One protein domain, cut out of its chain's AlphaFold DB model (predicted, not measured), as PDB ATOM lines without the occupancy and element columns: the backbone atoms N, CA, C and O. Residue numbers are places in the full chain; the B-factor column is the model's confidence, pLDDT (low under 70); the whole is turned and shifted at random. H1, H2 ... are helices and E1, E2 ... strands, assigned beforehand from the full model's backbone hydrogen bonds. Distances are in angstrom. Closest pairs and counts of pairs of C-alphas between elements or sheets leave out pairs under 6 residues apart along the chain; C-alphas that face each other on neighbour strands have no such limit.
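This is residues 11 to 142 of the 154 residues of an uncharacterized protein of Hungatella hathewayi WAL-18680 (UniProt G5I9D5). A twisted sheet of four parallel strands forms a wall, with the long helix H2 packed over E1 and E2 on one of its faces and H6 beside E6 at the other edge. Beyond the C-terminal ends of the strands lie the short H4 and the small hairpin E4 and E5, while H5 only grazes the sheet. The printed part has 132 residues with six named helices and six named strands, in the order E1 H1 H2 E2 H3 E3 H4 E4 E5 H5 E6 H6; the larger sheet runs E1 E2 E3 E6, and E4 and E5 are antiparallel. The class is mixed, helices and strands, and the whole is compact, with a radius of gyration of the C-alphas of 14.8 A and spans of 42 by 36 by 23 A.

E1, residues 11 to 14, is an edge strand, parallel to E2, residues 48 to 56, at 23 degrees, with N 11 and O 48 2.8 A apart. E1, H1, residues 20 to 24, H2, residues 32 to 44, and E2 form a strand-helix-strand unit, two parallel neighbour strands with helices between, and its crossover is right-handed. H1 and H2 only just touch, with 3 pairs of C-alphas within 8 A, the closest Asn 20 and Pro 32 at 5.6 A; H2 does so with residues 32 to 33 alone. H2 is on the sheet at a height of 8.9 A, over E1 and E2, and runs along the strands, at 18 degrees to E2 on the local plane; its closest C-alphas to E2 are Gln 43 and Val 49, 6.0 A. H3, residues 63 to 68, is not on the sheet and is apart from H2; with E2 and E3, residues 73 to 78, it makes a second right-handed unit. E2 and E3 are parallel, with N 53 and O 75 2.8 A apart. H4, residues 85 to 88, is not on the sheet. E4, residues 99 to 101, and E5, residues 104 to 106, form a hairpin, with N 106 and O 99 2.8 A apart. H5, residues 109 to 116, only grazes the sheet with its residues 112 to 116. E6, residues 123 to 127, is parallel to E3, with N 76 and O 125 2.8 A apart. H6, residues 131 to 140, is on the sheet; its closest C-alphas to E6 are Trp 137 and Ile 126, 6.5 A. H5 and H6 are close but not clearly touching, with the C-alphas of Leu 109 and His 133 6.4 A apart. In H1, H2, H3, H5 and H6 every O i to N i+4 pair is within hydrogen-bond range; H4 is too short for one.

E1 begins at C-alpha 11, (30.726, 3.788, 0.490). From first to last C-alpha, E2 measures 21.4 A, H2 18.3 A, E3 16.6 A, H6 14.4 A and E6 13.5 A. H6 ends at C-alpha 140, (25.855, 24.323, 12.044).

The two C-alphas farthest apart are those of Ser 45 and Thr 95, 42.8 A. The printed part has no cut, and no link is long. The mean pLDDT of the printed part is 95.1, and no printed residue is under 70.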
ATOM      1  N   ILE A  11      30.315   4.917  -0.347       94.50
ATOM      2  CA  ILE A  11      30.726   3.788   0.490       94.50
ATOM      3  C   ILE A  11      30.916   4.255   1.929       94.50
ATOM      4  O   ILE A  11      31.693   5.158   2.216       94.50
ATOM      5  N   GLN A  12      30.265   3.579   2.869       95.69
ATOM      6  CA  GLN A  12      30.455   3.828   4.294       95.69
ATOM      7  C   GLN A  12      30.910   2.546   4.978       95.69
ATOM      8  O   GLN A  12      30.285   1.496   4.824       95.69
ATOM      9  N   ILE A  13      31.994   2.626   5.748       97.75
ATOM     10  CA  ILE A  13      32.498   1.490   6.523       97.75
ATOM     11  C   ILE A  13      32.470   1.860   8.003       97.75
ATOM     12  O   ILE A  13      33.154   2.784   8.445       97.75
ATOM     13  N   THR A  14      31.669   1.120   8.772       97.81
ATOM     14  CA  THR A  14      31.492   1.372  10.203       97.81
ATOM     15  C   THR A  14      32.732   0.990  11.001       97.81
ATOM     16  O   THR A  14      33.215  -0.131  10.865       97.81
ATOM     17  N   VAL A  15      33.195   1.868  11.891       97.88
ATOM     18  CA  VAL A  15      34.264   1.620  12.871       97.88
ATOM     19  C   VAL A  15      33.822   2.188  14.223       97.88
ATOM     20  O   VAL A  15      33.666   3.394  14.366       97.88
ATOM     21  N   THR A  16      33.604   1.331  15.219       94.81
ATOM     22  CA  THR A  16      33.123   1.730  16.561       94.81
ATOM     23  C   THR A  16      34.246   2.101  17.526       94.81
ATOM     24  O   THR A  16      34.066   2.942  18.400       94.81
ATOM     25  N   CYS A  17      35.409   1.467  17.378       95.12
ATOM     26  CA  CYS A  17      36.656   1.792  18.062       95.12
ATOM     27  C   CYS A  17      37.845   1.342  17.209       95.12
ATOM     28  O   CYS A  17      37.678   0.562  16.270       95.12
ATOM     29  N   LEU A  18      39.052   1.795  17.549       97.38
ATOM     30  CA  LEU A  18      40.272   1.464  16.799       97.38
ATOM     31  C   LEU A  18      41.014   0.232  17.350       97.38
ATOM     32  O   LEU A  18      41.911  -0.294  16.696       97.38
ATOM     33  N   ASP A  19      40.611  -0.270  18.521       97.12
ATOM     34  CA  ASP A  19      41.169  -1.482  19.124       97.12
ATOM     35  C   ASP A  19      40.444  -2.744  18.623       97.12
ATOM     36  O   ASP A  19      39.256  -2.960  18.879       97.12
ATOM     37  N   ASN A  20      41.194  -3.619  17.948       97.19
ATOM     38  CA  ASN A  20      40.694  -4.895  17.446       97.19
ATOM     39  C   ASN A  20      40.139  -5.811  18.539       97.19
ATOM     40  O   ASN A  20      39.064  -6.383  18.373       97.19
ATOM     41  N   LYS A  21      40.860  -5.969  19.653       95.44
ATOM     42  CA  LYS A  21      40.444  -6.844  20.754       95.44
ATOM     43  C   LYS A  21      39.177  -6.309  21.398       95.44
ATOM     44  O   LYS A  21      38.259  -7.083  21.648       95.44
ATOM     45  N   LYS A  22      39.118  -4.994  21.622       94.38
ATOM     46  CA  LYS A  22      37.945  -4.332  22.194       94.38
ATOM     47  C   LYS A  22      36.720  -4.506  21.299       94.38
ATOM     48  O   LYS A  22      35.686  -4.938  21.800       94.38
ATOM     49  N   ALA A  23      36.843  -4.257  19.994       94.81
ATOM     50  CA  ALA A  23      35.746  -4.441  19.044       94.81
ATOM     51  C   ALA A  23      35.186  -5.873  19.078       94.81
ATOM     52  O   ALA A  23      33.975  -6.055  19.163       94.81
ATOM     53  N   PHE A  24      36.042  -6.900  19.143       94.38
ATOM     54  CA  PHE A  24      35.595  -8.298  19.231       94.38
ATOM     55  C   PHE A  24      34.804  -8.647  20.498       94.38
ATOM     56  O   PHE A  24      34.143  -9.684  20.533       94.38
ATOM     57  N   THR A  25      34.837  -7.810  21.539       92.81
ATOM     58  CA  THR A  25      34.017  -8.045  22.738       92.81
ATOM     59  C   THR A  25      32.530  -7.777  22.504       92.81
ATOM     60  O   THR A  25      31.705  -8.301  23.250       92.81
ATOM     61  N   TYR A  26      32.174  -6.998  21.474       90.56
ATOM     62  CA  TYR A  26      30.786  -6.617  21.195       90.56
ATOM     63  C   TYR A  26      30.385  -6.674  19.710       90.56
ATOM     64  O   TYR A  26      29.197  -6.592  19.403       90.56
ATOM     65  N   GLU A  27      31.329  -6.877  18.790       92.00
ATOM     66  CA  GLU A  27      31.076  -7.040  17.357       92.00
ATOM     67  C   GLU A  27      31.463  -8.437  16.861       92.00
ATOM     68  O   GLU A  27      32.462  -9.024  17.276       92.00
ATOM     69  N   LYS A  28      30.706  -8.939  15.881       93.00
ATOM     70  CA  LYS A  28      31.052 -10.126  15.082       93.00
ATOM     71  C   LYS A  28      31.369  -9.714  13.642       93.00
ATOM     72  O   LYS A  28      30.708 -10.154  12.707       93.00
ATOM     73  N   ALA A  29      32.334  -8.813  13.485       94.75
ATOM     74  CA  ALA A  29      32.707  -8.208  12.207       94.75
ATOM     75  C   ALA A  29      34.222  -8.281  11.970       94.75
ATOM     76  O   ALA A  29      34.987  -8.658  12.860       94.75
ATOM     77  N   SER A  30      34.660  -7.904  10.765       97.25
ATOM     78  CA  SER A  30      36.085  -7.730  10.476       97.25
ATOM     79  C   SER A  30      36.722  -6.738  11.456       97.25
ATOM     80  O   SER A  30      36.096  -5.732  11.812       97.25
ATOM     81  N   PRO A  31      37.975  -6.976  11.879       97.75
ATOM     82  CA  PRO A  31      38.637  -6.113  12.845       97.75
ATOM     83  C   PRO A  31      38.709  -4.659  12.337       97.75
ATOM     84  O   PRO A  31      38.902  -4.445  11.134       97.75
ATOM     85  N   PRO A  32      38.573  -3.655  13.226       98.19
ATOM     86  CA  PRO A  32      38.777  -2.239  12.922       98.19
ATOM     87  C   PRO A  32      39.959  -1.956  11.995       98.19
ATOM     88  O   PRO A  32      39.790  -1.270  10.994       98.19
ATOM     89  N   SER A  33      41.126  -2.558  12.244       98.25
ATOM     90  CA  SER A  33      42.321  -2.325  11.422       98.25
ATOM     91  C   SER A  33      42.138  -2.707   9.947       98.25
ATOM     92  O   SER A  33      42.652  -2.028   9.064       98.25
ATOM     93  N   GLN A  34      41.385  -3.774   9.651       98.62
ATOM     94  CA  GLN A  34      41.087  -4.168   8.267       98.62
ATOM     95  C   GLN A  34      40.049  -3.248   7.624       98.62
ATOM     96  O   GLN A  34      40.148  -2.952   6.435       98.62
ATOM     97  N   ARG A  35      39.073  -2.777   8.407       98.62
ATOM     98  CA  ARG A  35      38.069  -1.808   7.953       98.62
ATOM     99  C   ARG A  35      38.716  -0.466   7.602       98.62
ATOM    100  O   ARG A  35      38.456   0.056   6.527       98.62
ATOM    101  N   ILE A  36      39.627   0.022   8.442       98.69
ATOM    102  CA  ILE A  36      40.417   1.238   8.197       98.69
ATOM    103  C   ILE A  36      41.267   1.091   6.932       98.69
ATOM    104  O   ILE A  36      41.221   1.960   6.065       98.69
ATOM    105  N   LEU A  37      41.964  -0.040   6.771       98.62
ATOM    106  CA  LEU A  37      42.738  -0.314   5.558       98.62
ATOM    107  C   LEU A  37      41.861  -0.308   4.296       98.62
ATOM    108  O   LEU A  37      42.292   0.162   3.244       98.62
ATOM    109  N   ALA A  38      40.637  -0.835   4.379       98.56
ATOM    110  CA  ALA A  38      39.697  -0.801   3.265       98.56
ATOM    111  C   ALA A  38      39.259   0.634   2.930       98.56
ATOM    112  O   ALA A  38      39.245   0.990   1.754       98.56
ATOM    113  N   ILE A  39      38.967   1.461   3.941       98.62
ATOM    114  CA  ILE A  39      38.623   2.882   3.758       98.62
ATOM    115  C   ILE A  39      39.756   3.614   3.035       98.62
ATOM    116  O   ILE A  39      39.512   4.250   2.014       98.62
ATOM    117  N   GLN A  40      40.994   3.469   3.513       98.56
ATOM    118  CA  GLN A  40      42.162   4.129   2.922       98.56
ATOM    119  C   GLN A  40      42.359   3.723   1.457       98.56
ATOM    120  O   GLN A  40      42.479   4.586   0.594       98.56
ATOM    121  N   LYS A  41      42.275   2.424   1.144       98.06
ATOM    122  CA  LYS A  41      42.400   1.938  -0.240       98.06
ATOM    123  C   LYS A  41      41.297   2.450  -1.164       98.06
ATOM    124  O   LYS A  41      41.559   2.730  -2.333       98.06
ATOM    125  N   LEU A  42      40.061   2.540  -0.671       97.12
ATOM    126  CA  LEU A  42      38.940   3.083  -1.441       97.12
ATOM    127  C   LEU A  42      39.129   4.580  -1.704       97.12
ATOM    128  O   LEU A  42      38.929   5.018  -2.837       97.12
ATOM    129  N   GLN A  43      39.588   5.326  -0.697       96.69
ATOM    130  CA  GLN A  43      39.892   6.751  -0.811       96.69
ATOM    131  C   GLN A  43      41.028   6.995  -1.814       96.69
ATOM    132  O   GLN A  43      40.867   7.777  -2.745       96.69
ATOM    133  N   GLU A  44      42.139   6.260  -1.701       96.94
ATOM    134  CA  GLU A  44      43.266   6.307  -2.647       96.94
ATOM    135  C   GLU A  44      42.845   5.953  -4.082       96.94
ATOM    136  O   GLU A  44      43.401   6.468  -5.050       96.94
ATOM    137  N   SER A  45      41.835   5.093  -4.226       95.12
ATOM    138  CA  SER A  45      41.264   4.711  -5.522       95.12
ATOM    139  C   SER A  45      40.250   5.724  -6.071       95.12
ATOM    140  O   SER A  45      39.681   5.484  -7.139       95.12
ATOM    141  N   GLY A  46      40.008   6.832  -5.362       94.06
ATOM    142  CA  GLY A  46      39.120   7.919  -5.775       94.06
ATOM    143  C   GLY A  46      37.626   7.636  -5.600       94.06
ATOM    144  O   GLY A  46      36.823   8.267  -6.282       94.06
ATOM    145  N   PHE A  47      37.239   6.681  -4.746       94.62
ATOM    146  CA  PHE A  47      35.829   6.477  -4.397       94.62
ATOM    147  C   PHE A  47      35.355   7.513  -3.378       94.62
ATOM    148  O   PHE A  47      36.114   7.933  -2.503       94.62
ATOM    149  N   ASP A  48      34.068   7.859  -3.444       92.75
ATOM    150  CA  ASP A  48      33.402   8.568  -2.359       92.75
ATOM    151  C   ASP A  48      33.209   7.609  -1.176       92.75
ATOM    152  O   ASP A  48      32.306   6.768  -1.159       92.75
ATOM    153  N   VAL A  49      34.132   7.676  -0.217       95.94
ATOM    154  CA  VAL A  49      34.156   6.808   0.959       95.94
ATOM    155  C   VAL A  49      34.195   7.625   2.242       95.94
ATOM    156  O   VAL A  49      34.900   8.627   2.336       95.94
ATOM    157  N   SER A  50      33.453   7.171   3.249       96.44
ATOM    158  CA  SER A  50      33.452   7.742   4.595       96.44
ATOM    159  C   SER A  50      33.705   6.669   5.654       96.44
ATOM    160  O   SER A  50      33.171   5.555   5.582       96.44
ATOM    161  N   ILE A  51      34.474   7.017   6.691       98.12
ATOM    162  CA  ILE A  51      34.432   6.259   7.944       98.12
ATOM    163  C   ILE A  51      33.103   6.552   8.638       98.12
ATOM    164  O   ILE A  51      32.698   7.707   8.747       98.12
ATOM    165  N   ARG A  52      32.405   5.520   9.112       97.81
ATOM    166  CA  ARG A  52      31.180   5.698   9.897       97.81
ATOM    167  C   ARG A  52      31.444   5.349  11.356       97.81
ATOM    168  O   ARG A  52      31.533   4.179  11.723       97.81
ATOM    169  N   LEU A  53      31.582   6.361  12.200       97.69
ATOM    170  CA  LEU A  53      31.756   6.190  13.636       97.69
ATOM    171  C   LEU A  53      30.383   5.960  14.276       97.69
ATOM    172  O   LEU A  53      29.697   6.904  14.659       97.69
ATOM    173  N   SER A  54      29.950   4.698  14.310       95.19
ATOM    174  CA  SER A  54      28.575   4.325  14.654       95.19
ATOM    175  C   SER A  54      28.504   3.079  15.548       95.19
ATOM    176  O   SER A  54      28.536   1.963  15.023       95.19
ATOM    177  N   PRO A  55      28.307   3.231  16.869       95.31
ATOM    178  CA  PRO A  55      28.292   4.499  17.598       95.31
ATOM    179  C   PRO A  55      29.703   5.006  17.939       95.31
ATOM    180  O   PRO A  55      30.613   4.211  18.171       95.31
ATOM    181  N   VAL A  56      29.860   6.323  18.079       96.25
ATOM    182  CA  VAL A  56      30.941   6.929  18.865       96.25
ATOM    183  C   VAL A  56      30.670   6.677  20.344       96.25
ATOM    184  O   VAL A  56      29.624   7.059  20.880       96.25
ATOM    185  N   ILE A  57      31.650   6.066  21.005       95.38
ATOM    186  CA  ILE A  57      31.716   5.897  22.455       95.38
ATOM    187  C   ILE A  57      33.035   6.524  22.899       95.38
ATOM    188  O   ILE A  57      34.101   6.011  22.562       95.38
ATOM    189  N   GLU A  58      32.955   7.647  23.614       95.62
ATOM    190  CA  GLU A  58      34.118   8.460  23.994       95.62
ATOM    191  C   GLU A  58      35.193   7.626  24.700       95.62
ATOM    192  O   GLU A  58      36.367   7.719  24.361       95.62
ATOM    193  N   GLU A  59      34.788   6.758  25.627       95.12
ATOM    194  CA  GLU A  59      35.693   5.928  26.421       95.12
ATOM    195  C   GLU A  59      36.405   4.835  25.605       95.12
ATOM    196  O   GLU A  59      37.392   4.271  26.072       95.12
ATOM    197  N   PHE A  60      35.911   4.497  24.408       95.50
ATOM    198  CA  PHE A  60      36.486   3.443  23.562       95.50
ATOM    199  C   PHE A  60      37.278   3.991  22.375       95.50
ATOM    200  O   PHE A  60      37.923   3.212  21.670       95.50
ATOM    201  N   MET A  61      37.211   5.298  22.119       97.00
ATOM    202  CA  MET A  61      37.819   5.901  20.942       97.00
ATOM    203  C   MET A  61      39.175   6.520  21.272       97.00
ATOM    204  O   MET A  61      39.285   7.402  22.119       97.00
ATOM    205  N   ASP A  62      40.200   6.097  20.538       97.69
ATOM    206  CA  ASP A  62      41.489   6.780  20.498       97.69
ATOM    207  C   ASP A  62      41.420   7.886  19.435       97.69
ATOM    208  O   ASP A  62      41.554   7.631  18.235       97.69
ATOM    209  N   PHE A  63      41.124   9.111  19.873       98.38
ATOM    210  CA  PHE A  63      40.966  10.257  18.976       98.38
ATOM    211  C   PHE A  63      42.288  10.693  18.336       98.38
ATOM    212  O   PHE A  63      42.284  11.113  17.181       98.38
ATOM    213  N   ASP A  64      43.418  10.553  19.031       98.38
ATOM    214  CA  ASP A  64      44.728  10.915  18.480       98.38
ATOM    215  C   ASP A  64      45.080   9.991  17.311       98.38
ATOM    216  O   ASP A  64      45.425  10.452  16.219       98.38
ATOM    217  N   MET A  65      44.887   8.682  17.502       98.31
ATOM    218  CA  MET A  65      45.053   7.709  16.431       98.31
ATOM    219  C   MET A  65      44.047   7.950  15.302       98.31
ATOM    220  O   MET A  65      44.462   7.976  14.144       98.31
ATOM    221  N   LEU A  66      42.760   8.180  15.607       98.62
ATOM    222  CA  LEU A  66      41.716   8.471  14.610       98.62
ATOM    223  C   LEU A  66      42.126   9.630  13.695       98.62
ATOM    224  O   LEU A  66      42.038   9.523  12.471       98.62
ATOM    225  N   ASN A  67      42.614  10.712  14.295       98.56
ATOM    226  CA  ASN A  67      43.018  11.925  13.593       98.56
ATOM    227  C   ASN A  67      44.294  11.730  12.756       98.56
ATOM    228  O   ASN A  67      44.531  12.489  11.819       98.56
ATOM    229  N   SER A  68      45.092  10.696  13.043       98.44
ATOM    230  CA  SER A  68      46.290  10.345  12.272       98.44
ATOM    231  C   SER A  68      46.019   9.472  11.034       98.44
ATOM    232  O   SER A  68      46.917   9.287  10.214       98.44
ATOM    233  N   LEU A  69      44.797   8.943  10.862       98.06
ATOM    234  CA  LEU A  69      44.490   7.946   9.820       98.06
ATOM    235  C   LEU A  69      44.468   8.496   8.384       98.06
ATOM    236  O   LEU A  69      44.422   7.700   7.442       98.06
ATOM    237  N   GLY A  70      44.455   9.820   8.198       97.88
ATOM    238  CA  GLY A  70      44.378  10.446   6.872       97.88
ATOM    239  C   GLY A  70      43.041  10.225   6.153       97.88
ATOM    240  O   GLY A  70      42.992  10.234   4.926       97.88
ATOM    241  N   ILE A  71      41.961   9.987   6.901       98.06
ATOM    242  CA  ILE A  71      40.605   9.822   6.359       98.06
ATOM    243  C   ILE A  71      39.969  11.203   6.172       98.06
ATOM    244  O   ILE A  71      40.026  12.035   7.076       98.06
ATOM    245  N   GLU A  72      39.352  11.441   5.015       96.94
ATOM    246  CA  GLU A  72      38.825  12.761   4.643       96.94
ATOM    247  C   GLU A  72      37.374  13.001   5.071       96.94
ATOM    248  O   GLU A  72      37.001  14.143   5.349       96.94
ATOM    249  N   ARG A  73      36.557  11.940   5.127       95.81
ATOM    250  CA  ARG A  73      35.111  12.025   5.384       95.81
ATOM    251  C   ARG A  73      34.669  11.119   6.514       95.81
ATOM    252  O   ARG A  73      35.073   9.956   6.576       95.81
ATOM    253  N   CYS A  74      33.792  11.633   7.369       95.94
ATOM    254  CA  CYS A  74      33.255  10.922   8.517       95.94
ATOM    255  C   CYS A  74      31.743  11.120   8.670       95.94
ATOM    256  O   CYS A  74      31.253  12.247   8.691       95.94
ATOM    257  N   VAL A  75      31.029  10.018   8.893       96.69
ATOM    258  CA  VAL A  75      29.652  10.002   9.402       96.69
ATOM    259  C   VAL A  75      29.695   9.640  10.880       96.69
ATOM    260  O   VAL A  75      30.312   8.642  11.250       96.69
ATOM    261  N   ILE A  76      29.070  10.441  11.734       97.25
ATOM    262  CA  ILE A  76      29.100  10.278  13.189       97.25
ATOM    263  C   ILE A  76      27.698   9.954  13.696       97.25
ATOM    264  O   ILE A  76      26.747  10.674  13.406       97.25
ATOM    265  N   GLU A  77      27.591   8.909  14.512       96.81
ATOM    266  CA  GLU A  77      26.387   8.560  15.266       96.81
ATOM    267  C   GLU A  77      26.752   8.381  16.732       96.81
ATOM    268  O   GLU A  77      27.665   7.630  17.063       96.81
ATOM    269  N   PHE A  78      26.047   9.050  17.639       96.38
ATOM    270  CA  PHE A  78      26.286   8.882  19.072       96.38
ATOM    271  C   PHE A  78      25.560   7.648  19.614       96.38
ATOM    272  O   PHE A  78      24.483   7.281  19.144       96.38
ATOM    273  N   LEU A  79      26.127   7.013  20.645       95.31
ATOM    274  CA  LEU A  79      25.466   5.898  21.318       95.31
ATOM    275  C   LEU A  79      24.095   6.328  21.871       95.31
ATOM    276  O   LEU A  79      23.982   7.282  22.640       95.31
ATOM    277  N   ARG A  80      23.062   5.553  21.541       93.56
ATOM    278  CA  ARG A  80      21.750   5.598  22.194       93.56
ATOM    279  C   ARG A  80      21.604   4.401  23.116       93.56
ATOM    280  O   ARG A  80      21.938   3.276  22.749       93.56
ATOM    281  N   ILE A  81      21.093   4.621  24.318       93.06
ATOM    282  CA  ILE A  81      21.026   3.583  25.345       93.06
ATOM    283  C   ILE A  81      19.585   3.166  25.558       93.06
ATOM    284  O   ILE A  81      18.749   3.967  25.982       93.06
ATOM    285  N   ASN A  82      19.322   1.883  25.335       89.25
ATOM    286  CA  ASN A  82      18.155   1.210  25.887       89.25
ATOM    287  C   ASN A  82      18.522   0.500  27.204       89.25
ATOM    288  O   ASN A  82      19.657   0.546  27.682       89.25
ATOM    289  N   THR A  83      17.557  -0.190  27.800       80.38
ATOM    290  CA  THR A  83      17.743  -0.954  29.041       80.38
ATOM    291  C   THR A  83      18.807  -2.056  28.945       80.38
ATOM    292  O   THR A  83      19.465  -2.334  29.945       80.38
ATOM    293  N   TRP A  84      19.024  -2.644  27.765       81.38
ATOM    294  CA  TRP A  84      19.935  -3.779  27.562       81.38
ATOM    295  C   TRP A  84      21.404  -3.366  27.415       81.38
ATOM    296  O   TRP A  84      22.277  -4.001  28.002       81.38
ATOM    297  N   ILE A  85      21.682  -2.267  26.703       81.88
ATOM    298  CA  ILE A  85      23.050  -1.780  26.427       81.88
ATOM    299  C   ILE A  85      23.848  -1.531  27.712       81.88
ATOM    300  O   ILE A  85      25.058  -1.761  27.751       81.88
ATOM    301  N   ARG A  86      23.170  -1.141  28.799       76.81
ATOM    302  CA  ARG A  86      23.811  -0.910  30.101       76.81
ATOM    303  C   ARG A  86      24.541  -2.128  30.656       76.81
ATOM    304  O   ARG A  86      25.480  -1.978  31.428       76.81
ATOM    305  N   GLN A  87      24.107  -3.328  30.283       78.88
ATOM    306  CA  GLN A  87      24.711  -4.570  30.753       78.88
ATOM    307  C   GLN A  87      25.981  -4.926  29.971       78.88
ATOM    308  O   GLN A  87      26.818  -5.672  30.478       78.88
ATOM    309  N   TRP A  88      26.125  -4.408  28.747       81.69
ATOM    310  CA  TRP A  88      27.182  -4.803  27.816       81.69
ATOM    311  C   TRP A  88      28.429  -3.923  27.934       81.69
ATOM    312  O   TRP A  88      29.539  -4.437  27.827       81.69
ATOM    313  N   PHE A  89      28.281  -2.623  28.222       87.75
ATOM    314  CA  PHE A  89      29.414  -1.690  28.293       87.75
ATOM    315  C   PHE A  89      29.669  -1.178  29.712       87.75
ATOM    316  O   PHE A  89      29.306  -0.063  30.066       87.75
ATOM    317  N   LYS A  90      30.335  -1.995  30.533       85.25
ATOM    318  CA  LYS A  90      30.631  -1.660  31.942       85.25
ATOM    319  C   LYS A  90      31.591  -0.482  32.128       85.25
ATOM    320  O   LYS A  90      31.607   0.121  33.192       85.25
ATOM    321  N   GLU A  91      32.399  -0.195  31.116       89.69
ATOM    322  CA  GLU A  91      33.407   0.872  31.122       89.69
ATOM    323  C   GLU A  91      32.843   2.234  30.681       89.69
ATOM    324  O   GLU A  91      33.555   3.230  30.740       89.69
ATOM    325  N   VAL A  92      31.582   2.292  30.237       91.69
ATOM    326  CA  VAL A  92      30.945   3.535  29.781       91.69
ATOM    327  C   VAL A  92      30.230   4.208  30.945       91.69
ATOM    328  O   VAL A  92      29.400   3.594  31.621       91.69
ATOM    329  N   ASP A  93      30.501   5.498  31.148       91.62
ATOM    330  CA  ASP A  93      29.789   6.292  32.142       91.62
ATOM    331  C   ASP A  93      28.384   6.661  31.644       91.62
ATOM    332  O   ASP A  93      28.130   7.698  31.023       91.62
ATOM    333  N   PHE A  94      27.425   5.793  31.960       92.56
ATOM    334  CA  PHE A  94      26.025   5.998  31.608       92.56
ATOM    335  C   PHE A  94      25.331   7.133  32.372       92.56
ATOM    336  O   PHE A  94      24.182   7.453  32.051       92.56
ATOM    337  N   THR A  95      25.982   7.757  33.362       92.56
ATOM    338  CA  THR A  95      25.417   8.924  34.056       92.56
ATOM    339  C   THR A  95      25.409  10.167  33.165       92.56
ATOM    340  O   THR A  95      24.470  10.959  33.256       92.56
ATOM    341  N   LYS A  96      26.349  10.263  32.209       94.88
ATOM    342  CA  LYS A  96      26.391  11.309  31.169       94.88
ATOM    343  C   LYS A  96      25.172  11.285  30.234       94.88
ATOM    344  O   LYS A  96      24.833  12.298  29.630       94.88
ATOM    345  N   TYR A  97      24.498  10.140  30.111       95.81
ATOM    346  CA  TYR A  97      23.353   9.944  29.217       95.81
ATOM    347  C   TYR A  97      22.042  10.272  29.941       95.81
ATOM    348  O   TYR A  97      21.282   9.392  30.383       95.81
ATOM    349  N   SER A  98      21.832  11.574  30.126       95.94
ATOM    350  CA  SER A  98      20.740  12.151  30.910       95.94
ATOM    351  C   SER A  98      19.521  12.545  30.073       95.94
ATOM    352  O   SER A  98      18.416  12.583  30.615       95.94
ATOM    353  N   LEU A  99      19.687  12.777  28.767       97.00
ATOM    354  CA  LEU A  99      18.601  13.184  27.879       97.00
ATOM    355  C   LEU A  99      17.749  11.977  27.478       97.00
ATOM    356  O   LEU A  99      18.290  10.960  27.051       97.00
ATOM    357  N   GLN A 100      16.424  12.079  27.587       95.56
ATOM    358  CA  GLN A 100      15.494  11.042  27.127       95.56
ATOM    359  C   GLN A 100      14.803  11.483  25.840       95.56
ATOM    360  O   GLN A 100      14.221  12.561  25.799       95.56
ATOM    361  N   HIS A 101      14.839  10.637  24.814       95.62
ATOM    362  CA  HIS A 101      14.157  10.885  23.545       95.62
ATOM    363  C   HIS A 101      13.865   9.558  22.836       95.62
ATOM    364  O   HIS A 101      14.722   8.670  22.796       95.62
ATOM    365  N   GLY A 102      12.651   9.401  22.297       91.75
ATOM    366  CA  GLY A 102      12.258   8.208  21.535       91.75
ATOM    367  C   GLY A 102      12.355   6.882  22.304       91.75
ATOM    368  O   GLY A 102      12.572   5.842  21.696       91.75
ATOM    369  N   GLY A 103      12.260   6.900  23.640       91.81
ATOM    370  CA  GLY A 103      12.424   5.706  24.485       91.81
ATOM    371  C   GLY A 103      13.878   5.308  24.778       91.81
ATOM    372  O   GLY A 103      14.113   4.302  25.448       91.81
ATOM    373  N   TYR A 104      14.852   6.103  24.331       94.81
ATOM    374  CA  TYR A 104      16.276   5.903  24.592       94.81
ATOM    375  C   TYR A 104      16.842   7.032  25.449       94.81
ATOM    376  O   TYR A 104      16.277   8.125  25.547       94.81
ATOM    377  N   ARG A 105      17.996   6.761  26.058       95.62
ATOM    378  CA  ARG A 105      18.840   7.773  26.689       95.62
ATOM    379  C   ARG A 105      19.997   8.169  25.784       95.62
ATOM    380  O   ARG A 105      20.651   7.302  25.207       95.62
ATOM    381  N   HIS A 106      20.265   9.464  25.732       97.06
ATOM    382  CA  HIS A 106      21.236  10.105  24.855       97.06
ATOM    383  C   HIS A 106      22.155  11.021  25.658       97.06
ATOM    384  O   HIS A 106      21.806  11.472  26.755       97.06
ATOM    385  N   LEU A 107      23.318  11.325  25.090       97.75
ATOM    386  CA  LEU A 107      24.136  12.433  25.568       97.75
ATOM    387  C   LEU A 107      23.431  13.772  25.273       97.75
ATOM    388  O   LEU A 107      22.890  13.933  24.172       97.75
ATOM    389  N   PRO A 108      23.461  14.738  26.206       97.94
ATOM    390  CA  PRO A 108      23.121  16.132  25.927       97.94
ATOM    391  C   PRO A 108      23.977  16.732  24.802       97.94
ATOM    392  O   PRO A 108      25.100  16.286  24.553       97.94
ATOM    393  N   LEU A 109      23.452  17.757  24.123       98.31
ATOM    394  CA  LEU A 109      24.114  18.383  22.973       98.31
ATOM    395  C   LEU A 109      25.496  18.960  23.318       98.31
ATOM    396  O   LEU A 109      26.442  18.764  22.563       98.31
ATOM    397  N   ASP A 110      25.644  19.615  24.471       98.06
ATOM    398  CA  ASP A 110      26.914  20.208  24.909       98.06
ATOM    399  C   ASP A 110      28.009  19.153  25.133       98.06
ATOM    400  O   ASP A 110      29.185  19.403  24.871       98.06
ATOM    401  N   VAL A 111      27.630  17.951  25.572       98.19
ATOM    402  CA  VAL A 111      28.554  16.818  25.707       98.19
ATOM    403  C   VAL A 111      28.936  16.273  24.330       98.19
ATOM    404  O   VAL A 111      30.114  16.028  24.079       98.19
ATOM    405  N   LYS A 112      27.967  16.137  23.413       98.12
ATOM    406  CA  LYS A 112      28.224  15.720  22.024       98.12
ATOM    407  C   LYS A 112      29.183  16.681  21.313       98.12
ATOM    408  O   LYS A 112      30.097  16.220  20.637       98.12
ATOM    409  N   LEU A 113      29.028  17.991  21.520       98.25
ATOM    410  CA  LEU A 113      29.922  19.021  20.981       98.25
ATOM    411  C   LEU A 113      31.367  18.847  21.466       98.25
ATOM    412  O   LEU A 113      32.279  18.803  20.649       98.25
ATOM    413  N   LYS A 114      31.576  18.626  22.769       98.31
ATOM    414  CA  LYS A 114      32.918  18.373  23.329       98.31
ATOM    415  C   LYS A 114      33.582  17.119  22.759       98.31
ATOM    416  O   LYS A 114      34.803  17.064  22.669       98.31
ATOM    417  N   ILE A 115      32.798  16.094  22.422       98.25
ATOM    418  CA  ILE A 115      33.313  14.889  21.757       98.25
ATOM    419  C   ILE A 115      33.655  15.204  20.296       98.25
ATOM    420  O   ILE A 115      34.708  14.794  19.816       98.25
ATOM    421  N   LEU A 116      32.793  15.949  19.602       97.88
ATOM    422  CA  LEU A 116      33.006  16.354  18.213       97.88
ATOM    423  C   LEU A 116      34.280  17.196  18.041       97.88
ATOM    424  O   LEU A 116      34.994  17.001  17.057       97.88
ATOM    425  N   ASP A 117      34.600  18.060  19.010       98.19
ATOM    426  CA  ASP A 117      35.825  18.874  19.024       98.19
ATOM    427  C   ASP A 117      37.110  18.031  19.012       98.19
ATOM    428  O   ASP A 117      38.152  18.509  18.576       98.19
ATOM    429  N   LYS A 118      37.048  16.764  19.447       98.56
ATOM    430  CA  LYS A 118      38.192  15.833  19.446       98.56
ATOM    431  C   LYS A 118      38.406  15.141  18.100       98.56
ATOM    432  O   LYS A 118      39.439  14.511  17.890       98.56
ATOM    433  N   ILE A 119      37.426  15.198  17.199       98.25
ATOM    434  CA  ILE A 119      37.479  14.550  15.886       98.25
ATOM    435  C   ILE A 119      37.913  15.606  14.875       98.25
ATOM    436  O   ILE A 119      37.190  16.569  14.648       98.25
ATOM    437  N   HIS A 120      39.063  15.435  14.233       98.31
ATOM    438  CA  HIS A 120      39.655  16.415  13.314       98.31
ATOM    439  C   HIS A 120      39.527  16.025  11.832       98.31
ATOM    440  O   HIS A 120      40.146  16.652  10.976       98.31
ATOM    441  N   ILE A 121      38.716  15.012  11.516       97.56
ATOM    442  CA  ILE A 121      38.432  14.614  10.129       97.56
ATOM    443  C   ILE A 121      37.812  15.808   9.369       97.56
ATOM    444  O   ILE A 121      36.884  16.411   9.907       97.56
ATOM    445  N   PRO A 122      38.296  16.177   8.166       95.38
ATOM    446  CA  PRO A 122      37.898  17.419   7.493       95.38
ATOM    447  C   PRO A 122      36.395  17.567   7.229       95.38
ATOM    448  O   PRO A 122      35.811  18.596   7.563       95.38
ATOM    449  N   GLU A 123      35.764  16.551   6.641       94.44
ATOM    450  CA  GLU A 123      34.345  16.570   6.286       94.44
ATOM    451  C   GLU A 123      33.575  15.676   7.265       94.44
ATOM    452  O   GLU A 123      33.800  14.464   7.328       94.44
ATOM    453  N   LYS A 124      32.687  16.271   8.066       93.44
ATOM    454  CA  LYS A 124      31.927  15.565   9.106       93.44
ATOM    455  C   LYS A 124      30.441  15.770   8.886       93.44
ATOM    456  O   LYS A 124      29.992  16.899   8.722       93.44
ATOM    457  N   THR A 125      29.681  14.694   8.985       95.00
ATOM    458  CA  THR A 125      28.229  14.745   9.142       95.00
ATOM    459  C   THR A 125      27.832  14.008  10.413       95.00
ATOM    460  O   THR A 125      28.503  13.058  10.829       95.00
ATOM    461  N   ILE A 126      26.747  14.442  11.040       95.69
ATOM    462  CA  ILE A 126      26.172  13.816  12.220       95.69
ATOM    463  C   ILE A 126      24.778  13.316  11.857       95.69
ATOM    464  O   ILE A 126      23.885  14.105  11.525       95.69
ATOM    465  N   CYS A 127      24.596  12.001  11.956       93.62
ATOM    466  CA  CYS A 127      23.287  11.365  11.963       93.62
ATOM    467  C   CYS A 127      22.769  11.357  13.404       93.62
ATOM    468  O   CYS A 127      23.457  10.921  14.332       93.62
ATOM    469  N   GLU A 128      21.560  11.870  13.604       93.25
ATOM    470  CA  GLU A 128      21.038  12.165  14.933       93.25
ATOM    471  C   GLU A 128      19.552  11.823  15.026       93.25
ATOM    472  O   GLU A 128      18.755  12.249  14.195       93.25
ATOM    473  N   ASP A 129      19.193  11.084  16.076       89.88
ATOM    474  CA  ASP A 129      17.814  10.658  16.341       89.88
ATOM    475  C   ASP A 129      17.032  11.693  17.171       89.88
ATOM    476  O   ASP A 129      15.801  11.662  17.212       89.88
ATOM    477  N   VAL A 130      17.729  12.567  17.908       95.56
ATOM    478  CA  VAL A 130      17.105  13.614  18.727       95.56
ATOM    479  C   VAL A 130      16.777  14.814  17.845       95.56
ATOM    480  O   VAL A 130      17.689  15.468  17.343       95.56
ATOM    481  N   THR A 131      15.492  15.130  17.682       93.75
ATOM    482  CA  THR A 131      15.019  16.133  16.713       93.75
ATOM    483  C   THR A 131      15.681  17.499  16.893       93.75
ATOM    484  O   THR A 131      16.181  18.073  15.931       93.75
ATOM    485  N   GLU A 132      15.768  18.009  18.122       96.06
ATOM    486  CA  GLU A 132      16.368  19.318  18.397       96.06
ATOM    487  C   GLU A 132      17.877  19.333  18.125       96.06
ATOM    488  O   GLU A 132      18.431  20.340  17.683       96.06
ATOM    489  N   HIS A 133      18.554  18.210  18.367       96.62
ATOM    490  CA  HIS A 133      19.975  18.082  18.065       96.62
ATOM    491  C   HIS A 133      20.193  17.965  16.556       96.62
ATOM    492  O   HIS A 133      21.113  18.587  16.036       96.62
ATOM    493  N   TYR A 134      19.344  17.213  15.848       94.69
ATOM    494  CA  TYR A 134      19.390  17.110  14.393       94.69
ATOM    495  C   TYR A 134      19.276  18.495  13.750       94.69
ATOM    496  O   TYR A 134      20.102  18.832  12.905       94.69
ATOM    497  N   GLU A 135      18.340  19.334  14.204       95.38
ATOM    498  CA  GLU A 135      18.223  20.713  13.711       95.38
ATOM    499  C   GLU A 135      19.490  21.538  13.977       95.38
ATOM    500  O   GLU A 135      19.937  22.287  13.106       95.38
ATOM    501  N   TYR A 136      20.126  21.361  15.140       96.81
ATOM    502  CA  TYR A 136      21.414  21.995  15.410       96.81
ATOM    503  C   TYR A 136      22.491  21.533  14.418       96.81
ATOM    504  O   TYR A 136      23.147  22.373  13.794       96.81
ATOM    505  N   TRP A 137      22.666  20.220  14.236       95.62
ATOM    506  CA  TRP A 137      23.676  19.663  13.333       95.62
ATOM    507  C   TRP A 137      23.429  20.081  11.887       95.62
ATOM    508  O   TRP A 137      24.360  20.518  11.216       95.62
ATOM    509  N   ARG A 138      22.172  20.050  11.437       93.62
ATOM    510  CA  ARG A 138      21.734  20.518  10.118       93.62
ATOM    511  C   ARG A 138      22.113  21.976   9.856       93.62
ATOM    512  O   ARG A 138      22.488  22.325   8.741       93.62
ATOM    513  N   GLN A 139      22.001  22.842  10.860       94.56
ATOM    514  CA  GLN A 139      22.261  24.275  10.698       94.56
ATOM    515  C   GLN A 139      23.746  24.640  10.811       94.56
ATOM    516  O   GLN A 139      24.176  25.594  10.158       94.56
ATOM    517  N   HIS A 140      24.517  23.898  11.613       94.81
ATOM    518  CA  HIS A 140      25.855  24.323  12.044       94.81
ATOM    519  C   HIS A 140      26.999  23.402  11.616       94.81
ATOM    520  O   HIS A 140      28.141  23.856  11.617       94.81
ATOM    521  N   VAL A 141      26.735  22.130  11.295       93.31
ATOM    522  CA  VAL A 141      27.805  21.142  11.075       93.31
ATOM    523  C   VAL A 141      27.648  20.350   9.784       93.31
ATOM    524  O   VAL A 141      28.608  20.268   9.022       93.31
ATOM    525  N   ASN A 142      26.475  19.774   9.518       92.81
ATOM    526  CA  ASN A 142      26.290  18.885   8.376       92.81
ATOM    527  C   ASN A 142      26.469  19.665   7.062       92.81
ATOM    528  O   ASN A 142      25.772  20.663   6.848       92.81
TER     529      ASN A 142